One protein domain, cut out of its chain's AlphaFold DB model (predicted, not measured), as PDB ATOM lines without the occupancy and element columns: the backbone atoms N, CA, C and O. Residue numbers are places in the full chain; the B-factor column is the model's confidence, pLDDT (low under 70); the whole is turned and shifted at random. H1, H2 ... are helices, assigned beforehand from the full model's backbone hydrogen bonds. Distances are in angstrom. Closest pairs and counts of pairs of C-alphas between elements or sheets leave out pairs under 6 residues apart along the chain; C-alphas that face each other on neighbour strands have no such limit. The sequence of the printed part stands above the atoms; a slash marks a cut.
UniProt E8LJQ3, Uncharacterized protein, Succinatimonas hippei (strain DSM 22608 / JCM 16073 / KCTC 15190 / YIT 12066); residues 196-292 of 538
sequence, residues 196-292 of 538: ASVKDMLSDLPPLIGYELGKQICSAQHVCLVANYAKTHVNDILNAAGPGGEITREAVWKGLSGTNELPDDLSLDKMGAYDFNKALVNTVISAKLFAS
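Overview. This is residues 196 to 292 of the 538 residues of an uncharacterized protein of Succinatimonas hippei (strain DSM 22608 / JCM 16073 / KCTC 15190 / YIT 12066) (UniProt E8LJQ3). H5 lies near the middle of a cluster of crossed helices, between H4 and H6; H2 and H3 pack on H6, H1 on H2 and H3. The printed part has 97 residues, helices H1 to H6 in order and no named strand: all helix. It is compact: radius of gyration of the C-alphas 12.3 A, spans 34 by 30 by 30 A.

Along the chain. H1 spans residues 199 to 202, H2 207 to 217, H3 223 to 232, H4 234 to 241, H5 249 to 257, H6 273 to 289, 23.2 A long. C-alpha 199 is at (-16.122, 33.890, 33.345), C-alpha 289 at (-37.542, 15.567, 32.604).

Arrangement. H4 and H5 touch at a steep tilt of 51 degrees, closest C-alphas Ile 237 and Gly 255, 4.0 A. H4 and H6 are apart. H3 to H6 have every O i to N i+4 pair within hydrogen-bond range, H2 6 of 7.

Size, cuts and confidence. The printed part has no cut, link H5 to H6 is long, and 14 residues have pLDDT under 70, among them residues 287 to 292.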
ATOM      1  N   ALA A 196     -12.863  32.658  38.058       80.62
ATOM      2  CA  ALA A 196     -12.117  32.466  36.819       80.62
ATOM      3  C   ALA A 196     -12.676  31.302  35.985       80.62
ATOM      4  O   ALA A 196     -12.709  31.377  34.757       80.62
ATOM      5  N   SER A 197     -13.167  30.251  36.652       73.31
ATOM      6  CA  SER A 197     -13.690  29.055  35.990       73.31
ATOM      7  C   SER A 197     -14.994  29.301  35.228       73.31
ATOM      8  O   SER A 197     -15.278  28.574  34.279       73.31
ATOM      9  N   VAL A 198     -15.771  30.328  35.602       78.25
ATOM     10  CA  VAL A 198     -17.110  30.588  35.044       78.25
ATOM     11  C   VAL A 198     -17.193  31.799  34.134       78.25
ATOM     12  O   VAL A 198     -18.194  31.952  33.431       78.25
ATOM     13  N   LYS A 199     -16.155  32.641  34.114       82.81
ATOM     14  CA  LYS A 199     -16.122  33.890  33.345       82.81
ATOM     15  C   LYS A 199     -16.582  33.694  31.900       82.81
ATOM     16  O   LYS A 199     -17.546  34.319  31.473       82.81
ATOM     17  N   ASP A 200     -15.979  32.751  31.183       78.12
ATOM     18  CA  ASP A 200     -16.297  32.496  29.771       78.12
ATOM     19  C   ASP A 200     -17.696  31.895  29.553       78.12
ATOM     20  O   ASP A 200     -18.146  31.739  28.422       78.12
ATOM     21  N   MET A 201     -18.367  31.409  30.598       78.00
ATOM     22  CA  MET A 201     -19.733  30.874  30.501       78.00
ATOM     23  C   MET A 201     -20.783  31.963  30.696       78.00
ATOM     24  O   MET A 201     -21.877  31.874  30.139       78.00
ATOM     25  N   LEU A 202     -20.427  33.002  31.446       85.06
ATOM     26  CA  LEU A 202     -21.292  34.124  31.788       85.06
ATOM     27  C   LEU A 202     -20.927  35.407  31.025       85.06
ATOM     28  O   LEU A 202     -21.613  36.410  31.181       85.06
ATOM     29  N   SER A 203     -19.901  35.372  30.166       82.25
ATOM     30  CA  SER A 203     -19.373  36.517  29.403       82.25
ATOM     31  C   SER A 203     -20.388  37.206  28.494       82.25
ATOM     32  O   SER A 203     -20.213  38.366  28.139       82.25
ATOM     33  N   ASP A 204     -21.437  36.487  28.100       82.62
ATOM     34  CA  ASP A 204     -22.492  36.997  27.222       82.62
ATOM     35  C   ASP A 204     -23.608  37.714  28.003       82.62
ATOM     36  O   ASP A 204     -24.542  38.247  27.404       82.62
ATOM     37  N   LEU A 205     -23.557  37.680  29.337       88.44
ATOM     38  CA  LEU A 205     -24.439  38.452  30.204       88.44
ATOM     39  C   LEU A 205     -23.835  39.838  30.462       88.44
ATOM     40  O   LEU A 205     -22.613  39.995  30.416       88.44
ATOM     41  N   PRO A 206     -24.664  40.843  30.807       91.00
ATOM     42  CA  PRO A 206     -24.158  42.094  31.357       91.00
ATOM     43  C   PRO A 206     -23.193  41.806  32.519       91.00
ATOM     44  O   PRO A 206     -23.528  40.975  33.370       91.00
ATOM     45  N   PRO A 207     -22.013  42.448  32.595       91.81
ATOM     46  CA  PRO A 207     -20.939  41.895  33.412       91.81
ATOM     47  C   PRO A 207     -21.229  41.860  34.911       91.81
ATOM     48  O   PRO A 207     -20.840  40.904  35.571       91.81
ATOM     49  N   LEU A 208     -21.974  42.839  35.437       91.19
ATOM     50  CA  LEU A 208     -22.417  42.823  36.833       91.19
ATOM     51  C   LEU A 208     -23.342  41.631  37.125       91.19
ATOM     52  O   LEU A 208     -23.183  40.959  38.138       91.19
ATOM     53  N   ILE A 209     -24.265  41.320  36.211       91.12
ATOM     54  CA  ILE A 209     -25.160  40.162  36.349       91.12
ATOM     55  C   ILE A 209     -24.349  38.865  36.297       91.12
ATOM     56  O   ILE A 209     -24.570  37.972  37.112       91.12
ATOM     57  N   GLY A 210     -23.407  38.759  35.354       91.12
ATOM     58  CA  GLY A 210     -22.520  37.601  35.244       91.12
ATOM     59  C   GLY A 210     -21.652  37.404  36.491       91.12
ATOM     60  O   GLY A 210     -21.526  36.279  36.969       91.12
ATOM     61  N   TYR A 211     -21.107  38.488  37.043       91.94
ATOM     62  CA  TYR A 211     -20.310  38.480  38.266       91.94
ATOM     63  C   TYR A 211     -21.124  38.005  39.479       91.94
ATOM     64  O   TYR A 211     -20.745  37.028  40.126       91.94
ATOM     65  N   GLU A 212     -22.274  38.634  39.741       90.62
ATOM     66  CA  GLU A 212     -23.125  38.291  40.888       90.62
ATOM     67  C   GLU A 212     -23.668  36.863  40.791       90.62
ATOM     68  O   GLU A 212     -23.634  36.109  41.764       90.62
ATOM     69  N   LEU A 213     -24.095  36.440  39.597       90.25
ATOM     70  CA  LEU A 213     -24.506  35.060  39.358       90.25
ATOM     71  C   LEU A 213     -23.346  34.086  39.595       90.25
ATOM     72  O   LEU A 213     -23.540  33.060  40.247       90.25
ATOM     73  N   GLY A 214     -22.149  34.414  39.099       89.06
ATOM     74  CA  GLY A 214     -20.935  33.630  39.296       89.06
ATOM     75  C   GLY A 214     -20.684  33.347  40.774       89.06
ATOM     76  O   GLY A 214     -20.580  32.183  41.158       89.06
ATOM     77  N   LYS A 215     -20.720  34.375  41.631       88.38
ATOM     78  CA  LYS A 215     -20.531  34.229  43.088       88.38
ATOM     79  C   LYS A 215     -21.443  33.180  43.723       88.38
ATOM     80  O   LYS A 215     -21.029  32.498  44.658       88.38
ATOM     81  N   GLN A 216     -22.660  33.010  43.207       88.12
ATOM     82  CA  GLN A 216     -23.611  32.047  43.762       88.12
ATOM     83  C   GLN A 216     -23.339  30.600  43.333       88.12
ATOM     84  O   GLN A 216     -23.695  29.680  44.075       88.12
ATOM     85  N   ILE A 217     -22.723  30.392  42.164       82.94
ATOM     86  CA  ILE A 217     -22.648  29.084  41.487       82.94
ATOM     87  C   ILE A 217     -21.216  28.585  41.248       82.94
ATOM     88  O   ILE A 217     -21.042  27.482  40.742       82.94
ATOM     89  N   CYS A 218     -20.176  29.351  41.575       79.44
ATOM     90  CA  CYS A 218     -18.785  28.975  41.306       79.44
ATOM     91  C   CYS A 218     -18.345  27.697  42.037       79.44
ATOM     92  O   CYS A 218     -18.136  27.699  43.245       79.44
ATOM     93  N   SER A 219     -18.128  26.618  41.285       71.25
ATOM     94  CA  SER A 219     -17.392  25.430  41.729       71.25
ATOM     95  C   SER A 219     -16.768  24.717  40.534       71.25
ATOM     96  O   SER A 219     -17.331  24.743  39.449       71.25
ATOM     97  N   ALA A 220     -15.673  23.977  40.720       58.03
ATOM     98  CA  ALA A 220     -15.016  23.259  39.619       58.03
ATOM     99  C   ALA A 220     -15.878  22.164  38.936       58.03
ATOM    100  O   ALA A 220     -15.501  21.660  37.883       58.03
ATOM    101  N   GLN A 221     -17.008  21.759  39.529       62.47
ATOM    102  CA  GLN A 221     -17.894  20.698  39.027       62.47
ATOM    103  C   GLN A 221     -19.351  21.192  38.959       62.47
ATOM    104  O   GLN A 221     -19.735  22.053  39.746       62.47
ATOM    105  N   HIS A 222     -20.159  20.680  38.020       68.06
ATOM    106  CA  HIS A 222     -21.569  21.051  37.746       68.06
ATOM    107  C   HIS A 222     -21.846  22.517  37.352       68.06
ATOM    108  O   HIS A 222     -22.946  22.841  36.897       68.06
ATOM    109  N   VAL A 223     -20.863  23.411  37.470       71.62
ATOM    110  CA  VAL A 223     -21.055  24.842  37.220       71.62
ATOM    111  C   VAL A 223     -21.381  25.158  35.766       71.62
ATOM    112  O   VAL A 223     -22.183  26.047  35.507       71.62
ATOM    113  N   CYS A 224     -20.843  24.388  34.813       67.94
ATOM    114  CA  CYS A 224     -21.130  24.562  33.390       67.94
ATOM    115  C   CYS A 224     -22.624  24.473  33.092       67.94
ATOM    116  O   CYS A 224     -23.176  25.260  32.323       67.94
ATOM    117  N   LEU A 225     -23.286  23.524  33.746       69.88
ATOM    118  CA  LEU A 225     -24.709  23.308  33.612       69.88
ATOM    119  C   LEU A 225     -25.502  24.453  34.244       69.88
ATOM    120  O   LEU A 225     -26.339  25.058  33.568       69.88
ATOM    121  N   VAL A 226     -25.218  24.779  35.506       74.69
ATOM    122  CA  VAL A 226     -25.944  25.840  36.212       74.69
ATOM    123  C   VAL A 226     -25.756  27.185  35.512       74.69
ATOM    124  O   VAL A 226     -26.741  27.878  35.294       74.69
ATOM    125  N   ALA A 227     -24.542  27.519  35.068       78.94
ATOM    126  CA  ALA A 227     -24.244  28.765  34.365       78.94
ATOM    127  C   ALA A 227     -24.980  28.870  33.020       78.94
ATOM    128  O   ALA A 227     -25.632  29.880  32.749       78.94
ATOM    129  N   ASN A 228     -24.937  27.820  32.190       74.31
ATOM    130  CA  ASN A 228     -25.627  27.815  30.896       74.31
ATOM    131  C   ASN A 228     -27.147  27.926  31.055       74.31
ATOM    132  O   ASN A 228     -27.801  28.655  30.308       74.31
ATOM    133  N   TYR A 229     -27.709  27.218  32.034       76.31
ATOM    134  CA  TYR A 229     -29.139  27.261  32.307       76.31
ATOM    135  C   TYR A 229     -29.564  28.606  32.918       76.31
ATOM    136  O   TYR A 229     -30.550  29.207  32.484       76.31
ATOM    137  N   ALA A 230     -28.777  29.136  33.855       81.88
ATOM    138  CA  ALA A 230     -28.987  30.450  34.450       81.88
ATOM    139  C   ALA A 230     -28.969  31.567  33.408       81.88
ATOM    140  O   ALA A 230     -29.821  32.448  33.449       81.88
ATOM    141  N   LYS A 231     -28.083  31.490  32.413       81.19
ATOM    142  CA  LYS A 231     -28.048  32.437  31.295       81.19
ATOM    143  C   LYS A 231     -29.365  32.473  30.515       81.19
ATOM    144  O   LYS A 231     -29.849  33.552  30.187       81.19
ATOM    145  N   THR A 232     -29.966  31.315  30.232       77.94
ATOM    146  CA  THR A 232     -31.269  31.250  29.539       77.94
ATOM    147  C   THR A 232     -32.445  31.710  30.401       77.94
ATOM    148  O   THR A 232     -33.453  32.160  29.867       77.94
ATOM    149  N   HIS A 233     -32.298  31.638  31.722       84.00
ATOM    150  CA  HIS A 233     -33.330  31.952  32.711       84.00
ATOM    151  C   HIS A 233     -32.985  33.196  33.544       84.00
ATOM    152  O   HIS A 233     -33.500  33.386  34.644       84.00
ATOM    153  N   VAL A 234     -32.123  34.073  33.022       88.69
ATOM    154  CA  VAL A 234     -31.624  35.231  33.773       88.69
ATOM    155  C   VAL A 234     -32.765  36.151  34.199       88.69
ATOM    156  O   VAL A 234     -32.789  36.618  35.330       88.69
ATOM    157  N   ASN A 235     -33.774  36.330  33.345       90.25
ATOM    158  CA  ASN A 235     -34.950  37.130  33.677       90.25
ATOM    159  C   ASN A 235     -35.764  36.519  34.823       90.25
ATOM    160  O   ASN A 235     -36.284  37.259  35.651       90.25
ATOM    161  N   ASP A 236     -35.850  35.192  34.911       89.81
ATOM    162  CA  ASP A 236     -36.557  34.518  36.004       89.81
ATOM    163  C   ASP A 236     -35.810  34.703  37.330       89.81
ATOM    164  O   ASP A 236     -36.433  34.953  38.361       89.81
ATOM    165  N   ILE A 237     -34.473  34.664  37.295       90.25
ATOM    166  CA  ILE A 237     -33.616  34.975  38.448       90.25
ATOM    167  C   ILE A 237     -33.801  36.436  38.878       90.25
ATOM    168  O   ILE A 237     -34.023  36.703  40.056       90.25
ATOM    169  N   LEU A 238     -33.757  37.383  37.936       90.44
ATOM    170  CA  LEU A 238     -33.939  38.810  38.228       90.44
ATOM    171  C   LEU A 238     -35.339  39.100  38.786       90.44
ATOM    172  O   LEU A 238     -35.486  39.855  39.745       90.44
ATOM    173  N   ASN A 239     -36.373  38.455  38.246       90.69
ATOM    174  CA  ASN A 239     -37.731  38.548  38.778       90.69
ATOM    175  C   ASN A 239     -37.831  37.961  40.194       90.69
ATOM    176  O   ASN A 239     -38.568  38.492  41.025       90.69
ATOM    177  N   ALA A 240     -37.099  36.879  40.478       90.06
ATOM    178  CA  ALA A 240     -37.050  36.269  41.801       90.06
ATOM    179  C   ALA A 240     -36.310  37.139  42.831       90.06
ATOM    180  O   ALA A 240     -36.752  37.190  43.979       90.06
ATOM    181  N   ALA A 241     -35.243  37.832  42.422       88.00
ATOM    182  CA  ALA A 241     -34.540  38.829  43.234       88.00
ATOM    183  C   ALA A 241     -35.400  40.079  43.493       88.00
ATOM    184  O   ALA A 241     -35.292  40.720  44.539       88.00
ATOM    185  N   GLY A 242     -36.294  40.400  42.555       83.75
ATOM    186  CA  GLY A 242     -37.115  41.604  42.573       83.75
ATOM    187  C   GLY A 242     -36.380  42.828  42.002       83.75
ATOM    188  O   GLY A 242     -35.173  42.786  41.757       83.75
ATOM    189  N   PRO A 243     -37.094  43.942  41.753       75.81
ATOM    190  CA  PRO A 243     -36.500  45.136  41.154       75.81
ATOM    191  C   PRO A 243     -35.359  45.705  42.008       75.81
ATOM    192  O   PRO A 243     -35.587  46.133  43.137       75.81
ATOM    193  N   GLY A 244     -34.140  45.714  41.460       68.62
ATOM    194  CA  GLY A 244     -32.939  46.209  42.150       68.62
ATOM    195  C   GLY A 244     -32.446  45.327  43.306       68.62
ATOM    196  O   GLY A 244     -31.563  45.755  44.045       68.62
ATOM    197  N   GLY A 245     -33.011  44.128  43.479       75.25
ATOM    198  CA  GLY A 245     -32.602  43.181  44.515       75.25
ATOM    199  C   GLY A 245     -31.265  42.497  44.214       75.25
ATOM    200  O   GLY A 245     -30.829  42.426  43.065       75.25
ATOM    201  N   GLU A 246     -30.614  41.978  45.259       82.81
ATOM    202  CA  GLU A 246     -29.387  41.182  45.126       82.81
ATOM    203  C   GLU A 246     -29.681  39.827  44.469       82.81
ATOM    204  O   GLU A 246     -30.695  39.184  44.756       82.81
ATOM    205  N   ILE A 247     -28.778  39.364  43.599       89.75
ATOM    206  CA  ILE A 247     -28.843  38.007  43.045       89.75
ATOM    207  C   ILE A 247     -28.323  37.046  44.115       89.75
ATOM    208  O   ILE A 247     -27.152  36.671  44.140       89.75
ATOM    209  N   THR A 248     -29.206  36.672  45.037       89.25
ATOM    210  CA  THR A 248     -28.887  35.721  46.103       89.25
ATOM    211  C   THR A 248     -29.024  34.277  45.630       89.25
ATOM    212  O   THR A 248     -29.636  33.982  44.596       89.25
ATOM    213  N   ARG A 249     -28.499  33.337  46.418       88.12
ATOM    214  CA  ARG A 249     -28.665  31.902  46.168       88.12
ATOM    215  C   ARG A 249     -30.140  31.484  46.124       88.12
ATOM    216  O   ARG A 249     -30.514  30.646  45.307       88.12
ATOM    217  N   GLU A 250     -30.989  32.111  46.931       89.56
ATOM    218  CA  GLU A 250     -32.442  31.918  46.935       89.56
ATOM    219  C   GLU A 250     -33.073  32.414  45.632       89.56
ATOM    220  O   GLU A 250     -33.919  31.722  45.063       89.56
ATOM    221  N   ALA A 251     -32.650  33.579  45.128       90.19
ATOM    222  CA  ALA A 251     -33.126  34.106  43.851       90.19
ATOM    223  C   ALA A 251     -32.723  33.192  42.684       90.19
ATOM    224  O   ALA A 251     -33.557  32.874  41.835       90.19
ATOM    225  N   VAL A 252     -31.477  32.703  42.681       89.94
ATOM    226  CA  VAL A 252     -30.986  31.725  41.695       89.94
ATOM    227  C   VAL A 252     -31.803  30.433  41.766       89.94
ATOM    228  O   VAL A 252     -32.317  29.971  40.750       89.94
ATOM    229  N   TRP A 253     -31.988  29.867  42.961       88.50
ATOM    230  CA  TRP A 253     -32.782  28.654  43.155       88.50
ATOM    231  C   TRP A 253     -34.225  28.823  42.685       88.50
ATOM    232  O   TRP A 253     -34.725  28.003  41.914       88.50
ATOM    233  N   LYS A 254     -34.892  29.896  43.113       88.50
ATOM    234  CA  LYS A 254     -36.291  30.169  42.782       88.50
ATOM    235  C   LYS A 254     -36.476  30.445  41.292       88.50
ATOM    236  O   LYS A 254     -37.382  29.874  40.690       88.50
ATOM    237  N   GLY A 255     -35.606  31.260  40.695       87.56
ATOM    238  CA  GLY A 255     -35.649  31.579  39.269       87.56
ATOM    239  C   GLY A 255     -35.452  30.347  38.388       87.56
ATOM    240  O   GLY A 255     -36.121  30.199  37.372       87.56
ATOM    241  N   LEU A 256     -34.584  29.419  38.798       84.38
ATOM    242  CA  LEU A 256     -34.242  28.253  37.983       84.38
ATOM    243  C   LEU A 256     -35.138  27.036  38.221       84.38
ATOM    244  O   LEU A 256     -35.445  26.320  37.266       84.38
ATOM    245  N   SER A 257     -35.570  26.802  39.463       82.88
ATOM    246  CA  SER A 257     -36.472  25.695  39.819       82.88
ATOM    247  C   SER A 257     -37.956  26.029  39.634       82.88
ATOM    248  O   SER A 257     -38.777  25.120  39.544       82.88
ATOM    249  N   GLY A 258     -38.310  27.315  39.566       75.06
ATOM    250  CA  GLY A 258     -39.651  27.808  39.267       75.06
ATOM    251  C   GLY A 258     -40.645  27.815  40.432       75.06
ATOM    252  O   GLY A 258     -41.584  28.606  40.379       75.06
ATOM    253  N   THR A 259     -40.497  26.985  41.476       60.69
ATOM    254  CA  THR A 259     -41.577  26.842  42.483       60.69
ATOM    255  C   THR A 259     -41.183  26.462  43.920       60.69
ATOM    256  O   THR A 259     -42.090  26.312  44.734       60.69
ATOM    257  N   ASN A 260     -39.903  26.336  44.294       62.31
ATOM    258  CA  ASN A 260     -39.532  25.902  45.655       62.31
ATOM    259  C   ASN A 260     -38.842  27.009  46.466       62.31
ATOM    260  O   ASN A 260     -38.001  27.735  45.935       62.31
ATOM    261  N   GLU A 261     -39.151  27.096  47.765       81.50
ATOM    262  CA  GLU A 261     -38.250  27.748  48.723       81.50
ATOM    263  C   GLU A 261     -36.899  27.025  48.703       81.50
ATOM    264  O   GLU A 261     -36.837  25.822  48.421       81.50
ATOM    265  N   LEU A 262     -35.814  27.766  48.934       83.69
ATOM    266  CA  LEU A 262     -34.493  27.164  49.058       83.69
ATOM    267  C   LEU A 262     -34.496  26.278  50.315       83.69
ATOM    268  O   LEU A 262     -34.789  26.791  51.394       83.69
ATOM    269  N   PRO A 263     -34.187  24.975  50.208       85.50
ATOM    270  CA  PRO A 263     -33.999  24.133  51.381       85.50
ATOM    271  C   PRO A 263     -32.936  24.720  52.316       85.50
ATOM    272  O   PRO A 263     -31.873  25.147  51.863       85.50
ATOM    273  N   ASP A 264     -33.216  24.729  53.622       83.19
ATOM    274  CA  ASP A 264     -32.367  25.373  54.633       83.19
ATOM    275  C   ASP A 264     -30.912  24.896  54.611       83.19
ATOM    276  O   ASP A 264     -30.016  25.659  54.977       83.19
ATOM    277  N   ASP A 265     -30.675  23.640  54.236       84.56
ATOM    278  CA  ASP A 265     -29.362  23.009  54.136       84.56
ATOM    279  C   ASP A 265     -28.570  23.453  52.902       84.56
ATOM    280  O   ASP A 265     -27.355  23.320  52.906       84.56
ATOM    281  N   LEU A 266     -29.221  24.034  51.889       83.25
ATOM    282  CA  LEU A 266     -28.590  24.519  50.655       83.25
ATOM    283  C   LEU A 266     -28.222  26.013  50.693       83.25
ATOM    284  O   LEU A 266     -27.740  26.563  49.699       83.25
ATOM    285  N   SER A 267     -28.452  26.678  51.825       80.88
ATOM    286  CA  SER A 267     -28.089  28.081  52.057       80.88
ATOM    287  C   SER A 267     -26.576  28.324  51.951       80.88
ATOM    288  O   SER A 267     -25.754  27.420  52.137       80.88
ATOM    289  N   LEU A 268     -26.193  29.558  51.604       78.88
ATOM    290  CA  LEU A 268     -24.795  29.933  51.347       78.88
ATOM    291  C   LEU A 268     -23.880  29.727  52.565       78.88
ATOM    292  O   LEU A 268     -22.723  29.351  52.401       78.88
ATOM    293  N   ASP A 269     -24.401  29.929  53.773       79.62
ATOM    294  CA  ASP A 269     -23.692  29.764  55.044       79.62
ATOM    295  C   ASP A 269     -23.510  28.298  55.464       79.62
ATOM    296  O   ASP A 269     -22.622  27.996  56.263       79.62
ATOM    297  N   LYS A 270     -24.321  27.378  54.925       79.31
ATOM    298  CA  LYS A 270     -24.318  25.964  55.331       79.31
ATOM    299  C   LYS A 270     -23.725  25.026  54.293       79.31
ATOM    300  O   LYS A 270     -23.303  23.929  54.661       79.31
ATOM    301  N   MET A 271     -23.675  25.431  53.023       82.75
ATOM    302  CA  MET A 271     -23.263  24.540  51.945       82.75
ATOM    303  C   MET A 271     -22.449  25.221  50.846       82.75
ATOM    304  O   MET A 271     -22.746  26.322  50.375       82.75
ATOM    305  N   GLY A 272     -21.412  24.513  50.397       82.44
ATOM    306  CA  GLY A 272     -20.570  24.944  49.287       82.44
ATOM    307  C   GLY A 272     -21.318  24.947  47.951       82.44
ATOM    308  O   GLY A 272     -22.311  24.244  47.757       82.44
ATOM    309  N   ALA A 273     -20.804  25.719  46.995       80.56
ATOM    310  CA  ALA A 273     -21.399  25.852  45.664       80.56
ATOM    311  C   ALA A 273     -21.509  24.518  44.900       80.56
ATOM    312  O   ALA A 273     -22.449  24.340  44.134       80.56
ATOM    313  N   TYR A 274     -20.609  23.558  45.144       81.50
ATOM    314  CA  TYR A 274     -20.662  22.229  44.523       81.50
ATOM    315  C   TYR A 274     -21.979  21.492  44.807       81.50
ATOM    316  O   TYR A 274     -22.688  21.093  43.880       81.50
ATOM    317  N   ASP A 275     -22.315  21.324  46.086       83.00
ATOM    318  CA  ASP A 275     -23.504  20.576  46.494       83.00
ATOM    319  C   ASP A 275     -24.784  21.356  46.169       83.00
ATOM    320  O   ASP A 275     -25.764  20.758  45.718       83.00
ATOM    321  N   PHE A 276     -24.747  22.691  46.277       86.06
ATOM    322  CA  PHE A 276     -25.824  23.557  45.793       86.06
ATOM    323  C   PHE A 276     -26.094  23.338  44.299       86.06
ATOM    324  O   PHE A 276     -27.230  23.058  43.910       86.06
ATOM    325  N   ASN A 277     -25.054  23.404  43.461       83.19
ATOM    326  CA  ASN A 277     -25.175  23.200  42.022       83.19
ATOM    327  C   ASN A 277     -25.755  21.823  41.718       83.19
ATOM    328  O   ASN A 277     -26.703  21.712  40.947       83.19
ATOM    329  N   LYS A 278     -25.248  20.773  42.367       79.88
ATOM    330  CA  LYS A 278     -25.757  19.409  42.203       79.88
ATOM    331  C   LYS A 278     -27.237  19.289  42.582       79.88
ATOM    332  O   LYS A 278     -28.011  18.665  41.854       79.88
ATOM    333  N   ALA A 279     -27.654  19.885  43.697       82.94
ATOM    334  CA  ALA A 279     -29.045  19.868  44.142       82.94
ATOM    335  C   ALA A 279     -29.969  20.647  43.194       82.94
ATOM    336  O   ALA A 279     -31.062  20.177  42.856       82.94
ATOM    337  N   LEU A 280     -29.515  21.806  42.718       81.38
ATOM    338  CA  LEU A 280     -30.234  22.623  41.750       81.38
ATOM    339  C   LEU A 280     -30.406  21.875  40.428       81.38
ATOM    340  O   LEU A 280     -31.513  21.788  39.903       81.38
ATOM    341  N   VAL A 281     -29.330  21.263  39.940       76.56
ATOM    342  CA  VAL A 281     -29.323  20.400  38.760       76.56
ATOM    343  C   VAL A 281     -30.326  19.271  38.907       76.56
ATOM    344  O   VAL A 281     -31.209  19.134  38.064       76.56
ATOM    345  N   ASN A 282     -30.260  18.514  40.002       77.69
ATOM    346  CA  ASN A 282     -31.208  17.440  40.275       77.69
ATOM    347  C   ASN A 282     -32.652  17.946  40.262       77.69
ATOM    348  O   ASN A 282     -33.513  17.285  39.690       77.69
ATOM    349  N   THR A 283     -32.916  19.111  40.852       79.81
ATOM    350  CA  THR A 283     -34.260  19.692  40.951       79.81
ATOM    351  C   THR A 283     -34.780  20.140  39.590       79.81
ATOM    352  O   THR A 283     -35.840  19.687  39.163       79.81
ATOM    353  N   VAL A 284     -34.019  20.972  38.876       75.50
ATOM    354  CA  VAL A 284     -34.373  21.502  37.551       75.50
ATOM    355  C   VAL A 284     -34.543  20.368  36.550       75.50
ATOM    356  O   VAL A 284     -35.556  20.291  35.852       75.50
ATOM    357  N   ILE A 285     -33.565  19.463  36.498       70.31
ATOM    358  CA  ILE A 285     -33.593  18.322  35.592       70.31
ATOM    359  C   ILE A 285     -34.752  17.398  35.955       70.31
ATOM    360  O   ILE A 285     -35.503  17.016  35.065       70.31
ATOM    361  N   SER A 286     -34.957  17.059  37.230       70.81
ATOM    362  CA  SER A 286     -36.044  16.147  37.604       70.81
ATOM    363  C   SER A 286     -37.421  16.744  37.338       70.81
ATOM    364  O   SER A 286     -38.294  16.034  36.836       70.81
ATOM    365  N   ALA A 287     -37.608  18.038  37.618       69.44
ATOM    366  CA  ALA A 287     -38.852  18.751  37.349       69.44
ATOM    367  C   ALA A 287     -39.147  18.837  35.845       69.44
ATOM    368  O   ALA A 287     -40.283  18.617  35.432       69.44
ATOM    369  N   LYS A 288     -38.134  19.101  35.008       66.06
ATOM    370  CA  LYS A 288     -38.316  19.228  33.553       66.06
ATOM    371  C   LYS A 288     -38.353  17.887  32.811       66.06
ATOM    372  O   LYS A 288     -39.094  17.760  31.838       66.06
ATOM    373  N   LEU A 289     -37.593  16.883  33.247       63.28
ATOM    374  CA  LEU A 289     -37.542  15.567  32.604       63.28
ATOM    375  C   LEU A 289     -38.654  14.634  33.061       63.28
ATOM    376  O   LEU A 289     -39.406  14.124  32.235       63.28
ATOM    377  N   PHE A 290     -38.770  14.383  34.364       63.72
ATOM    378  CA  PHE A 290     -39.633  13.309  34.871       63.72
ATOM    379  C   PHE A 290     -41.091  13.727  35.051       63.72
ATOM    380  O   PHE A 290     -41.919  12.883  35.385       63.72
ATOM    381  N   ALA A 291     -41.423  14.992  34.784       63.84
ATOM    382  CA  ALA A 291     -42.808  15.425  34.632       63.84
ATOM    383  C   ALA A 291     -43.430  14.959  33.302       63.84
ATOM    384  O   ALA A 291     -44.654  14.927  33.178       63.84
ATOM    385  N   SER A 292     -42.622  14.590  32.297       65.25
ATOM    386  CA  SER A 292     -43.151  14.110  31.020       65.25
ATOM    387  C   SER A 292     -43.651  12.658  31.129       65.25
ATOM    388  O   SER A 292     -42.934  11.806  31.666       65.25
TER     389      SER A 292